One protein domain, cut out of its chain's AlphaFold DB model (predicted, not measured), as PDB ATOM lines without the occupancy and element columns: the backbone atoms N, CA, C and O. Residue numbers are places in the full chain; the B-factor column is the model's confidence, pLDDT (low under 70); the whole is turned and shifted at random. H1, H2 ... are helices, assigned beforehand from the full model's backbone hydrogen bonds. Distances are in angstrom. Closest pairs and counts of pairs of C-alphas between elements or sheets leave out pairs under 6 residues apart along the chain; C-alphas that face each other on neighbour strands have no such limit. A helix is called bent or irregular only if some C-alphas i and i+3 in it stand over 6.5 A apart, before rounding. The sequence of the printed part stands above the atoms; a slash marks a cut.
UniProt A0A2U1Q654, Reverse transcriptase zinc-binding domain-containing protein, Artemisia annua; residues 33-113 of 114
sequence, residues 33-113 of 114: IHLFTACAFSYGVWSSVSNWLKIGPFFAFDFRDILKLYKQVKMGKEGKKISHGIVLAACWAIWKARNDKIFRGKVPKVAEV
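Overview. This is residues 33 to 113 of the 114 residues of the protein "Reverse transcriptase zinc-binding domain-containing protein" of Artemisia annua (UniProt A0A2U1Q654). One long helix, H4, makes the long axis, and two shorter helices, H2 and H3, pack on it, both running opposite ways to it. The short H1 lies across the beginnings of H2 and H3, and the tail after H4, residues 105 to 113, folds back along H4. The printed part has 81 residues with four named helices, H1 to H4 in chain order, and no named strand: all helix. It is compact, with a radius of gyration of the C-alphas of 12.7 A, yet elongated in outline, spanning 41 by 22 by 18 A.

Along the chain. Find C-alpha 77 at (151.435, 133.840, 161.232); from there H4, residues 77 to 104, runs 39.4 A to C-alpha 104 at (115.084, 144.780, 171.663). H2, residues 40 to 52, measures 18.8 A, and H3, residues 63 to 72, 15.5 A. H1, residues 33 to 38, begins at C-alpha 33, (135.993, 155.420, 171.367), and measures 6.9 A. H3 is irregular, with C-alphas 67 and 70 7.2 A apart; H1 only just is, with C-alphas 35 and 38 6.7 A apart.

Arrangement. Start at H4: its residues 80 to 88 touch H3, closest at the C-alphas of Tyr 70 and His 84, 5.1 A. H3 and H4 form a helical hairpin, opposite ways at a shallow tilt of 34.8 degrees, only just short of steep. Residues 86 to 94 of H4 touch H2, closest at the C-alphas of Ser 42 and Ile 94, 6.8 A, at a shallow tilt of 27 degrees. H2 and H3 are near each other. H1 touches H3, with the C-alphas of Ile 33 and Phe 63 6.2 A apart, and only just touches H2, only at the corner, with 3 pairs of C-alphas within 8 A. Every O i to N i+4 pair is within hydrogen-bond range in H1, H2 and H4; in H3 3 of 6 are.

Size, cuts and confidence. Look to Gly 76 and Gly 105 for the two C-alphas farthest apart, 41.5 A. The printed part has no cut and no long link. Its mean pLDDT is 94.1, and no printed residue is under 70.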
ATOM      1  N   ILE A  33     134.888 155.651 170.431       94.38
ATOM      2  CA  ILE A  33     135.993 155.420 171.367       94.38
ATOM      3  C   ILE A  33     135.435 154.828 172.657       94.38
ATOM      4  O   ILE A  33     135.794 153.708 173.004       94.38
ATOM      5  N   HIS A  34     134.492 155.509 173.315       95.62
ATOM      6  CA  HIS A  34     133.911 155.006 174.557       95.62
ATOM      7  C   HIS A  34     133.309 153.603 174.384       95.62
ATOM      8  O   HIS A  34     133.622 152.704 175.160       95.62
ATOM      9  N   LEU A  35     132.507 153.394 173.337       96.31
ATOM     10  CA  LEU A  35     131.825 152.130 173.075       96.31
ATOM     11  C   LEU A  35     132.795 150.955 172.960       96.31
ATOM     12  O   LEU A  35     132.496 149.886 173.476       96.31
ATOM     13  N   PHE A  36     133.940 151.121 172.297       96.00
ATOM     14  CA  PHE A  36     134.875 150.014 172.096       96.00
ATOM     15  C   PHE A  36     135.987 149.943 173.136       96.00
ATOM     16  O   PHE A  36     136.501 148.850 173.340       96.00
ATOM     17  N   THR A  37     136.364 151.041 173.791       94.94
ATOM     18  CA  THR A  37     137.504 151.071 174.719       94.94
ATOM     19  C   THR A  37     137.058 151.318 176.162       94.94
ATOM     20  O   THR A  37     137.089 150.401 176.978       94.94
ATOM     21  N   ALA A  38     136.611 152.534 176.477       93.88
ATOM     22  CA  ALA A  38     136.424 153.014 177.848       93.88
ATOM     23  C   ALA A  38     135.133 152.530 178.538       93.88
ATOM     24  O   ALA A  38     134.954 152.744 179.736       93.88
ATOM     25  N   CYS A  39     134.208 151.909 177.808       96.44
ATOM     26  CA  CYS A  39     132.980 151.363 178.376       96.44
ATOM     27  C   CYS A  39     133.285 150.174 179.296       96.44
ATOM     28  O   CYS A  39     133.937 149.216 178.884       96.44
ATOM     29  N   ALA A  40     132.742 150.186 180.519       95.81
ATOM     30  CA  ALA A  40     132.927 149.103 181.490       95.81
ATOM     31  C   ALA A  40     132.478 147.729 180.953       95.81
ATOM     32  O   ALA A  40     133.114 146.712 181.222       95.81
ATOM     33  N   PHE A  41     131.415 147.698 180.141       96.94
ATOM     34  CA  PHE A  41     130.969 146.477 179.470       96.94
ATOM     35  C   PHE A  41     132.029 145.954 178.491       96.94
ATOM     36  O   PHE A  41     132.400 144.781 178.528       96.94
ATOM     37  N   SER A  42     132.545 146.836 177.635       96.62
ATOM     38  CA  SER A  42     133.556 146.499 176.630       96.62
ATOM     39  C   SER A  42     134.880 146.105 177.270       96.62
ATOM     40  O   SER A  42     135.519 145.170 176.799       96.62
ATOM     41  N   TYR A  43     135.256 146.725 178.391       95.12
ATOM     42  CA  TYR A  43     136.391 146.285 179.201       95.12
ATOM     43  C   TYR A  43     136.237 144.826 179.655       95.12
ATOM     44  O   TYR A  43     137.175 144.042 179.521       95.12
ATOM     45  N   GLY A  44     135.047 144.432 180.123       95.75
ATOM     46  CA  GLY A  44     134.756 143.040 180.470       95.75
ATOM     47  C   GLY A  44     134.966 142.082 179.292       95.75
ATOM     48  O   GLY A  44     135.641 141.065 179.440       95.75
ATOM     49  N   VAL A  45     134.466 142.445 178.107       96.88
ATOM     50  CA  VAL A  45     134.661 141.664 176.871       96.88
ATOM     51  C   VAL A  45     136.148 141.544 176.530       96.88
ATOM     52  O   VAL A  45     136.642 140.443 176.285       96.88
ATOM     53  N   TRP A  46     136.890 142.652 176.558       96.25
ATOM     54  CA  TRP A  46     138.318 142.644 176.251       96.25
ATOM     55  C   TRP A  46     139.146 141.876 177.272       96.25
ATOM     56  O   TRP A  46     140.114 141.231 176.876       96.25
ATOM     57  N   SER A  47     138.768 141.893 178.548       94.88
ATOM     58  CA  SER A  47     139.407 141.086 179.590       94.88
ATOM     59  C   SER A  47     139.292 139.592 179.267       94.88
ATOM     60  O   SER A  47     140.301 138.884 179.207       94.88
ATOM     61  N   SER A  48     138.088 139.123 178.925       95.12
ATOM     62  CA  SER A  48     137.847 137.735 178.518       95.12
ATOM     63  C   SER A  48     138.586 137.353 177.231       95.12
ATOM     64  O   SER A  48     139.274 136.332 177.203       95.12
ATOM     65  N   VAL A  49     138.524 138.193 176.191       95.44
ATOM     66  CA  VAL A  49     139.243 137.964 174.922       95.44
ATOM     67  C   VAL A  49     140.757 137.915 175.145       95.44
ATOM     68  O   VAL A  49     141.442 137.041 174.614       95.44
ATOM     69  N   SER A  50     141.295 138.818 175.962       94.25
ATOM     70  CA  SER A  50     142.729 138.873 176.258       94.25
ATOM     71  C   SER A  50     143.200 137.651 177.047       94.25
ATOM     72  O   SER A  50     144.297 137.135 176.807       94.25
ATOM     73  N   ASN A  51     142.349 137.131 177.934       93.88
ATOM     74  CA  ASN A  51     142.603 135.881 178.635       93.88
ATOM     75  C   ASN A  51     142.645 134.684 177.667       93.88
ATOM     76  O   ASN A  51     143.588 133.894 177.711       93.88
ATOM     77  N   TRP A  52     141.693 134.577 176.733       93.00
ATOM     78  CA  TRP A  52     141.692 133.517 175.714       93.00
ATOM     79  C   TRP A  52     142.937 133.545 174.827       93.00
ATOM     80  O   TRP A  52     143.520 132.504 174.523       93.00
ATOM     81  N   LEU A  53     143.366 134.748 174.441       93.50
ATOM     82  CA  LEU A  53     144.545 134.964 173.605       93.50
ATOM     83  C   LEU A  53     145.872 134.891 174.381       93.50
ATOM     84  O   LEU A  53     146.935 134.965 173.764       93.50
ATOM     85  N   LYS A  54     145.830 134.723 175.711       93.56
ATOM     86  CA  LYS A  54     147.002 134.637 176.601       93.56
ATOM     87  C   LYS A  54     147.947 135.842 176.490       93.56
ATOM     88  O   LYS A  54     149.168 135.689 176.543       93.56
ATOM     89  N   ILE A  55     147.388 137.041 176.328       89.94
ATOM     90  CA  ILE A  55     148.149 138.299 176.183       89.94
ATOM     91  C   ILE A  55     148.250 139.110 177.485       89.94
ATOM     92  O   ILE A  55     149.012 140.071 177.541       89.94
ATOM     93  N   GLY A  56     147.558 138.685 178.547       86.25
ATOM     94  CA  GLY A  56     147.511 139.396 179.829       86.25
ATOM     95  C   GLY A  56     146.495 140.547 179.827       86.25
ATOM     96  O   GLY A  56     145.676 140.630 178.913       86.25
ATOM     97  N   PRO A  57     146.495 141.415 180.853       86.88
ATOM     98  CA  PRO A  57     145.584 142.554 180.916       86.88
ATOM     99  C   PRO A  57     145.777 143.502 179.729       86.88
ATOM    100  O   PRO A  57     146.899 143.905 179.424       86.88
ATOM    101  N   PHE A  58     144.674 143.882 179.085       87.62
ATOM    102  CA  PHE A  58     144.677 144.788 177.942       87.62
ATOM    103  C   PHE A  58     143.948 146.087 178.271       87.62
ATOM    104  O   PHE A  58     142.835 146.078 178.796       87.62
ATOM    105  N   PHE A  59     144.576 147.202 177.904       86.62
ATOM    106  CA  PHE A  59     143.999 148.535 177.981       86.62
ATOM    107  C   PHE A  59     144.096 149.182 176.601       86.62
ATOM    108  O   PHE A  59     145.181 149.269 176.027       86.62
ATOM    109  N   ALA A  60     142.955 149.623 176.076       90.00
ATOM    110  CA  ALA A  60     142.877 150.402 174.849       90.00
ATOM    111  C   ALA A  60     142.491 151.837 175.182       90.00
ATOM    112  O   ALA A  60     141.563 152.058 175.961       90.00
ATOM    113  N   PHE A  61     143.147 152.799 174.542       89.62
ATOM    114  CA  PHE A  61     142.780 154.213 174.633       89.62
ATOM    115  C   PHE A  61     142.228 154.718 173.300       89.62
ATOM    116  O   PHE A  61     141.372 155.598 173.281       89.62
ATOM    117  N   ASP A  62     142.632 154.091 172.194       91.31
ATOM    118  CA  ASP A  62     142.084 154.314 170.861       91.31
ATOM    119  C   ASP A  62     141.631 152.996 170.214       91.31
ATOM    120  O   ASP A  62     142.125 151.904 170.510       91.31
ATOM    121  N   PHE A  63     140.713 153.086 169.253       89.62
ATOM    122  CA  PHE A  63     140.268 151.920 168.488       89.62
ATOM    123  C   PHE A  63     141.420 151.223 167.738       89.62
ATOM    124  O   PHE A  63     141.393 150.011 167.520       89.62
ATOM    125  N   ARG A  64     142.476 151.955 167.362       91.81
ATOM    126  CA  ARG A  64     143.685 151.384 166.748       91.81
ATOM    127  C   ARG A  64     144.430 150.438 167.685       91.81
ATOM    128  O   ARG A  64     145.109 149.545 167.176       91.81
ATOM    129  N   ASP A  65     144.328 150.616 168.998       92.75
ATOM    130  CA  ASP A  65     144.966 149.725 169.971       92.75
ATOM    131  C   ASP A  65     144.299 148.351 169.930       92.75
ATOM    132  O   ASP A  65     144.980 147.330 169.831       92.75
ATOM    133  N   ILE A  66     142.963 148.337 169.860       93.19
ATOM    134  CA  ILE A  66     142.160 147.122 169.678       93.19
ATOM    135  C   ILE A  66     142.568 146.407 168.391       93.19
ATOM    136  O   ILE A  66     142.898 145.223 168.409       93.19
ATOM    137  N   LEU A  67     142.632 147.128 167.268       92.25
ATOM    138  CA  LEU A  67     143.021 146.539 165.982       92.25
ATOM    139  C   LEU A  67     144.453 145.991 165.972       92.25
ATOM    140  O   LEU A  67     144.797 145.189 165.107       92.25
ATOM    141  N   LYS A  68     145.309 146.414 166.903       93.31
ATOM    142  CA  LYS A  68     146.683 145.920 167.042       93.31
ATOM    143  C   LYS A  68     146.817 144.804 168.079       93.31
ATOM    144  O   LYS A  68     147.901 144.228 168.151       93.31
ATOM    145  N   LEU A  69     145.755 144.445 168.806       92.06
ATOM    146  CA  LEU A  69     145.777 143.428 169.864       92.06
ATOM    147  C   LEU A  69     146.387 142.103 169.389       92.06
ATOM    148  O   LEU A  69     147.262 141.535 170.037       92.06
ATOM    149  N   TYR A  70     146.006 141.657 168.189       92.88
ATOM    150  CA  TYR A  70     146.489 140.404 167.601       92.88
ATOM    151  C   TYR A  70     148.019 140.340 167.448       92.88
ATOM    152  O   TYR A  70     148.591 139.254 167.353       92.88
ATOM    153  N   LYS A  71     148.708 141.491 167.412       92.56
ATOM    154  CA  LYS A  71     150.171 141.554 167.296       92.56
ATOM    155  C   LYS A  71     150.878 141.123 168.580       92.56
ATOM    156  O   LYS A  71     152.024 140.690 168.491       92.56
ATOM    157  N   GLN A  72     150.207 141.226 169.728       91.31
ATOM    158  CA  GLN A  72     150.735 140.846 171.043       91.31
ATOM    159  C   GLN A  72     150.692 139.330 171.280       91.31
ATOM    160  O   GLN A  72     151.362 138.817 172.174       91.31
ATOM    161  N   VAL A  73     149.942 138.595 170.456       93.19
ATOM    162  CA  VAL A  73     149.811 137.144 170.567       93.19
ATOM    163  C   VAL A  73     151.128 136.459 170.188       93.19
ATOM    164  O   VAL A  73     151.666 136.651 169.090       93.19
ATOM    165  N   LYS A  74     151.628 135.604 171.087       92.25
ATOM    166  CA  LYS A  74     152.850 134.797 170.912       92.25
ATOM    167  C   LYS A  74     152.588 133.537 170.073       92.25
ATOM    168  O   LYS A  74     152.860 132.422 170.501       92.25
ATOM    169  N   MET A  75     152.025 133.713 168.877       91.12
ATOM    170  CA  MET A  75     151.749 132.638 167.917       91.12
ATOM    171  C   MET A  75     152.385 132.930 166.552       91.12
ATOM    172  O   MET A  75     152.751 134.069 166.243       91.12
ATOM    173  N   GLY A  76     152.485 131.895 165.712       94.50
ATOM    174  CA  GLY A  76     152.888 132.026 164.311       94.50
ATOM    175  C   GLY A  76     151.899 132.844 163.466       94.50
ATOM    176  O   GLY A  76     150.861 133.305 163.947       94.50
ATOM    177  N   LYS A  77     152.211 133.010 162.175       95.19
ATOM    178  CA  LYS A  77     151.435 133.840 161.232       95.19
ATOM    179  C   LYS A  77     149.940 133.495 161.217       95.19
ATOM    180  O   LYS A  77     149.114 134.403 161.270       95.19
ATOM    181  N   GLU A  78     149.603 132.206 161.206       95.56
ATOM    182  CA  GLU A  78     148.204 131.765 161.174       95.56
ATOM    183  C   GLU A  78     147.478 132.046 162.496       95.56
ATOM    184  O   GLU A  78     146.368 132.569 162.495       95.56
ATOM    185  N   GLY A  79     148.140 131.833 163.636       94.94
ATOM    186  CA  GLY A  79     147.582 132.182 164.945       94.94
ATOM    187  C   GLY A  79     147.296 133.675 165.089       94.94
ATOM    188  O   GLY A  79     146.244 134.063 165.595       94.94
ATOM    189  N   LYS A  80     148.181 134.531 164.567       95.69
ATOM    190  CA  LYS A  80     147.955 135.984 164.512       95.69
ATOM    191  C   LYS A  80     146.765 136.356 163.628       95.69
ATOM    192  O   LYS A  80     146.008 137.254 163.985       95.69
ATOM    193  N   LYS A  81     146.571 135.664 162.503       96.12
ATOM    194  CA  LYS A  81     145.419 135.863 161.613       96.12
ATOM    195  C   LYS A  81     144.105 135.461 162.290       96.12
ATOM    196  O   LYS A  81     143.156 136.240 162.257       96.12
ATOM    197  N   ILE A  82     144.075 134.311 162.968       96.12
ATOM    198  CA  ILE A  82     142.919 133.858 163.763       96.12
ATOM    199  C   ILE A  82     142.617 134.860 164.881       96.12
ATOM    200  O   ILE A  82     141.478 135.294 165.033       96.12
ATOM    201  N   SER A  83     143.645 135.299 165.608       96.00
ATOM    202  CA  SER A  83     143.508 136.284 166.689       96.00
ATOM    203  C   SER A  83     142.948 137.615 166.189       96.00
ATOM    204  O   SER A  83     142.112 138.223 166.847       96.00
ATOM    205  N   HIS A  84     143.359 138.058 164.997       96.44
ATOM    206  CA  HIS A  84     142.781 139.241 164.365       96.44
ATOM    207  C   HIS A  84     141.294 139.026 164.039       96.44
ATOM    208  O   HIS A  84     140.479 139.900 164.317       96.44
ATOM    209  N   GLY A  85     140.918 137.847 163.535       97.31
ATOM    210  CA  GLY A  85     139.512 137.478 163.343       97.31
ATOM    211  C   GLY A  85     138.696 137.544 164.639       97.31
ATOM    212  O   GLY A  85     137.621 138.136 164.645       97.31
ATOM    213  N   ILE A  86     139.237 137.023 165.746       96.25
ATOM    214  CA  ILE A  86     138.606 137.077 167.078       96.25
ATOM    215  C   ILE A  86     138.387 138.529 167.521       96.25
ATOM    216  O   ILE A  86     137.296 138.875 167.963       96.25
ATOM    217  N   VAL A  87     139.386 139.398 167.352       96.00
ATOM    218  CA  VAL A  87     139.273 140.831 167.676       96.00
ATOM    219  C   VAL A  87     138.147 141.498 166.885       96.00
ATOM    220  O   VAL A  87     137.330 142.219 167.455       96.00
ATOM    221  N   LEU A  88     138.073 141.247 165.576       96.75
ATOM    222  CA  LEU A  88     137.024 141.815 164.724       96.75
ATOM    223  C   LEU A  88     135.636 141.276 165.098       96.75
ATOM    224  O   LEU A  88     134.672 142.045 165.137       96.75
ATOM    225  N   ALA A  89     135.539 139.985 165.418       97.12
ATOM    226  CA  ALA A  89     134.307 139.361 165.889       97.12
ATOM    227  C   ALA A  89     133.849 139.950 167.233       97.12
ATOM    228  O   ALA A  89     132.670 140.262 167.378       97.12
ATOM    229  N   ALA A  90     134.768 140.190 168.172       96.69
ATOM    230  CA  ALA A  90     134.470 140.830 169.452       96.69
ATOM    231  C   ALA A  90     133.950 142.266 169.266       96.69
ATOM    232  O   ALA A  90     132.931 142.629 169.852       96.69
ATOM    233  N   CYS A  91     134.570 143.064 168.386       96.69
ATOM    234  CA  CYS A  91     134.051 144.387 168.021       96.69
ATOM    235  C   CYS A  91     132.616 144.302 167.478       96.69
ATOM    236  O   CYS A  91     131.736 145.058 167.894       96.69
ATOM    237  N   TRP A  92     132.352 143.366 166.564       96.81
ATOM    238  CA  TRP A  92     131.004 143.167 166.037       96.81
ATOM    239  C   TRP A  92     130.013 142.727 167.122       96.81
ATOM    240  O   TRP A  92     128.888 143.222 167.159       96.81
ATOM    241  N   ALA A  93     130.424 141.845 168.031       97.75
ATOM    242  CA  ALA A  93     129.577 141.339 169.102       97.75
ATOM    243  C   ALA A  93     129.228 142.432 170.130       97.75
ATOM    244  O   ALA A  93     128.065 142.540 170.519       97.75
ATOM    245  N   ILE A  94     130.172 143.316 170.479       97.44
ATOM    246  CA  ILE A  94     129.913 144.529 171.281       97.44
ATOM    247  C   ILE A  94     128.886 145.425 170.577       97.44
ATOM    248  O   ILE A  94     127.885 145.828 171.177       97.44
ATOM    249  N   TRP A  95     129.095 145.703 169.288       97.06
ATOM    250  CA  TRP A  95     128.173 146.518 168.491       97.06
ATOM    251  C   TRP A  95     126.763 145.911 168.443       97.06
ATOM    252  O   TRP A  95     125.759 146.607 168.618       97.06
ATOM    253  N   LYS A  96     126.677 144.592 168.255       96.94
ATOM    254  CA  LYS A  96     125.419 143.846 168.269       96.94
ATOM    255  C   LYS A  96     124.740 143.916 169.637       96.94
ATOM    256  O   LYS A  96     123.545 144.184 169.674       96.94
ATOM    257  N   ALA A  97     125.470 143.720 170.735       97.69
ATOM    258  CA  ALA A  97     124.926 143.806 172.092       97.69
ATOM    259  C   ALA A  97     124.332 145.196 172.376       97.69
ATOM    260  O   ALA A  97     123.227 145.304 172.911       97.69
ATOM    261  N   ARG A  98     125.017 146.260 171.938       96.56
ATOM    262  CA  ARG A  98     124.521 147.642 172.027       96.56
ATOM    263  C   ARG A  98     123.202 147.814 171.275       96.56
ATOM    264  O   ARG A  98     122.249 148.369 171.819       96.56
ATOM    265  N   ASN A  99     123.121 147.312 170.044       96.25
ATOM    266  CA  ASN A  99     121.898 147.398 169.243       96.25
ATOM    267  C   ASN A  99     120.759 146.550 169.818       96.25
ATOM    268  O   ASN A  99     119.617 147.000 169.833       96.25
ATOM    269  N   ASP A 100     121.049 145.358 170.335       97.00
ATOM    270  CA  ASP A 100     120.058 144.509 170.995       97.00
ATOM    271  C   ASP A 100     119.481 145.192 172.252       97.00
ATOM    272  O   ASP A 100     118.273 145.122 172.480       97.00
ATOM    273  N   LYS A 101     120.292 145.917 173.037       95.19
ATOM    274  CA  LYS A 101     119.771 146.720 174.159       95.19
ATOM    275  C   LYS A 101     118.858 147.854 173.690       95.19
ATOM    276  O   LYS A 101     117.835 148.108 174.318       95.19
ATOM    277  N   ILE A 102     119.190 148.520 172.586       94.19
ATOM    278  CA  ILE A 102     118.411 149.660 172.074       94.19
ATOM    279  C   ILE A 102     117.101 149.225 171.435       94.19
ATOM    280  O   ILE A 102     116.050 149.754 171.775       94.19
ATOM    281  N   PHE A 103     117.158 148.273 170.510       95.00
ATOM    282  CA  PHE A 103     116.018 147.936 169.656       95.00
ATOM    283  C   PHE A 103     115.199 146.758 170.179       95.00
ATOM    284  O   PHE A 103     114.099 146.519 169.692       95.00
ATOM    285  N   ARG A 104     115.737 145.987 171.132       96.12
ATOM    286  CA  ARG A 104     115.084 144.780 171.663       96.12
ATOM    287  C   ARG A 104     114.979 144.767 173.186       96.12
ATOM    288  O   ARG A 104     114.547 143.762 173.738       96.12
ATOM    289  N   GLY A 105     115.408 145.835 173.864       93.44
ATOM    290  CA  GLY A 105     115.332 145.950 175.324       93.44
ATOM    291  C   GLY A 105     116.122 144.884 176.089       93.44
ATOM    292  O   GLY A 105     115.850 144.655 177.265       93.44
ATOM    293  N   LYS A 106     117.080 144.199 175.447       95.31
ATOM    294  CA  LYS A 106     117.864 143.154 176.118       95.31
ATOM    295  C   LYS A 106     118.805 143.756 177.158       95.31
ATOM    296  O   LYS A 106     119.389 144.817 176.941       95.31
ATOM    297  N   VAL A 107     119.016 143.026 178.250       94.25
ATOM    298  CA  VAL A 107     120.048 143.346 179.242       94.25
ATOM    299  C   VAL A 107     121.357 142.688 178.799       94.25
ATOM    300  O   VAL A 107     121.442 141.460 178.828       94.25
ATOM    301  N   PRO A 108     122.366 143.456 178.358       93.50
ATOM    302  CA  PRO A 108     123.597 142.895 177.836       93.50
ATOM    303  C   PRO A 108     124.408 142.284 178.979       93.50
ATOM    304  O   PRO A 108     124.609 142.912 180.020       93.50
ATOM    305  N   LYS A 109     124.922 141.071 178.765       94.25
ATOM    306  CA  LYS A 109     125.863 140.413 179.677       94.25
ATOM    307  C   LYS A 109     127.155 140.116 178.942       94.25
ATOM    308  O   LYS A 109     127.125 139.634 177.814       94.25
ATOM    309  N   VAL A 110     128.288 140.362 179.596       93.69
ATOM    310  CA  VAL A 110     129.613 140.093 179.012       93.69
ATOM    311  C   VAL A 110     129.726 138.627 178.589       93.69
ATOM    312  O   VAL A 110     130.137 138.358 177.470       93.69
ATOM    313  N   ALA A 111     129.252 137.700 179.425       92.25
ATOM    314  CA  ALA A 111     129.258 136.259 179.157       92.25
ATOM    315  C   ALA A 111     128.385 135.808 177.965       92.25
ATOM    316  O   ALA A 111     128.475 134.663 177.554       92.25
ATOM    317  N   GLU A 112     127.507 136.664 177.430       88.31
ATOM    318  CA  GLU A 112     126.736 136.363 176.210       88.31
ATOM    319  C   GLU A 112     127.446 136.879 174.941       88.31
ATOM    320  O   GLU A 112     127.023 136.584 173.822       88.31
ATOM    321  N   VAL A 113     128.498 137.687 175.112       88.56
ATOM    322  CA  VAL A 113     129.316 138.271 174.037       88.56
ATOM    323  C   VAL A 113     130.604 137.483 173.817       88.56
ATOM    324  O   VAL A 113     131.081 137.431 172.681       88.56
TER     325      VAL A 113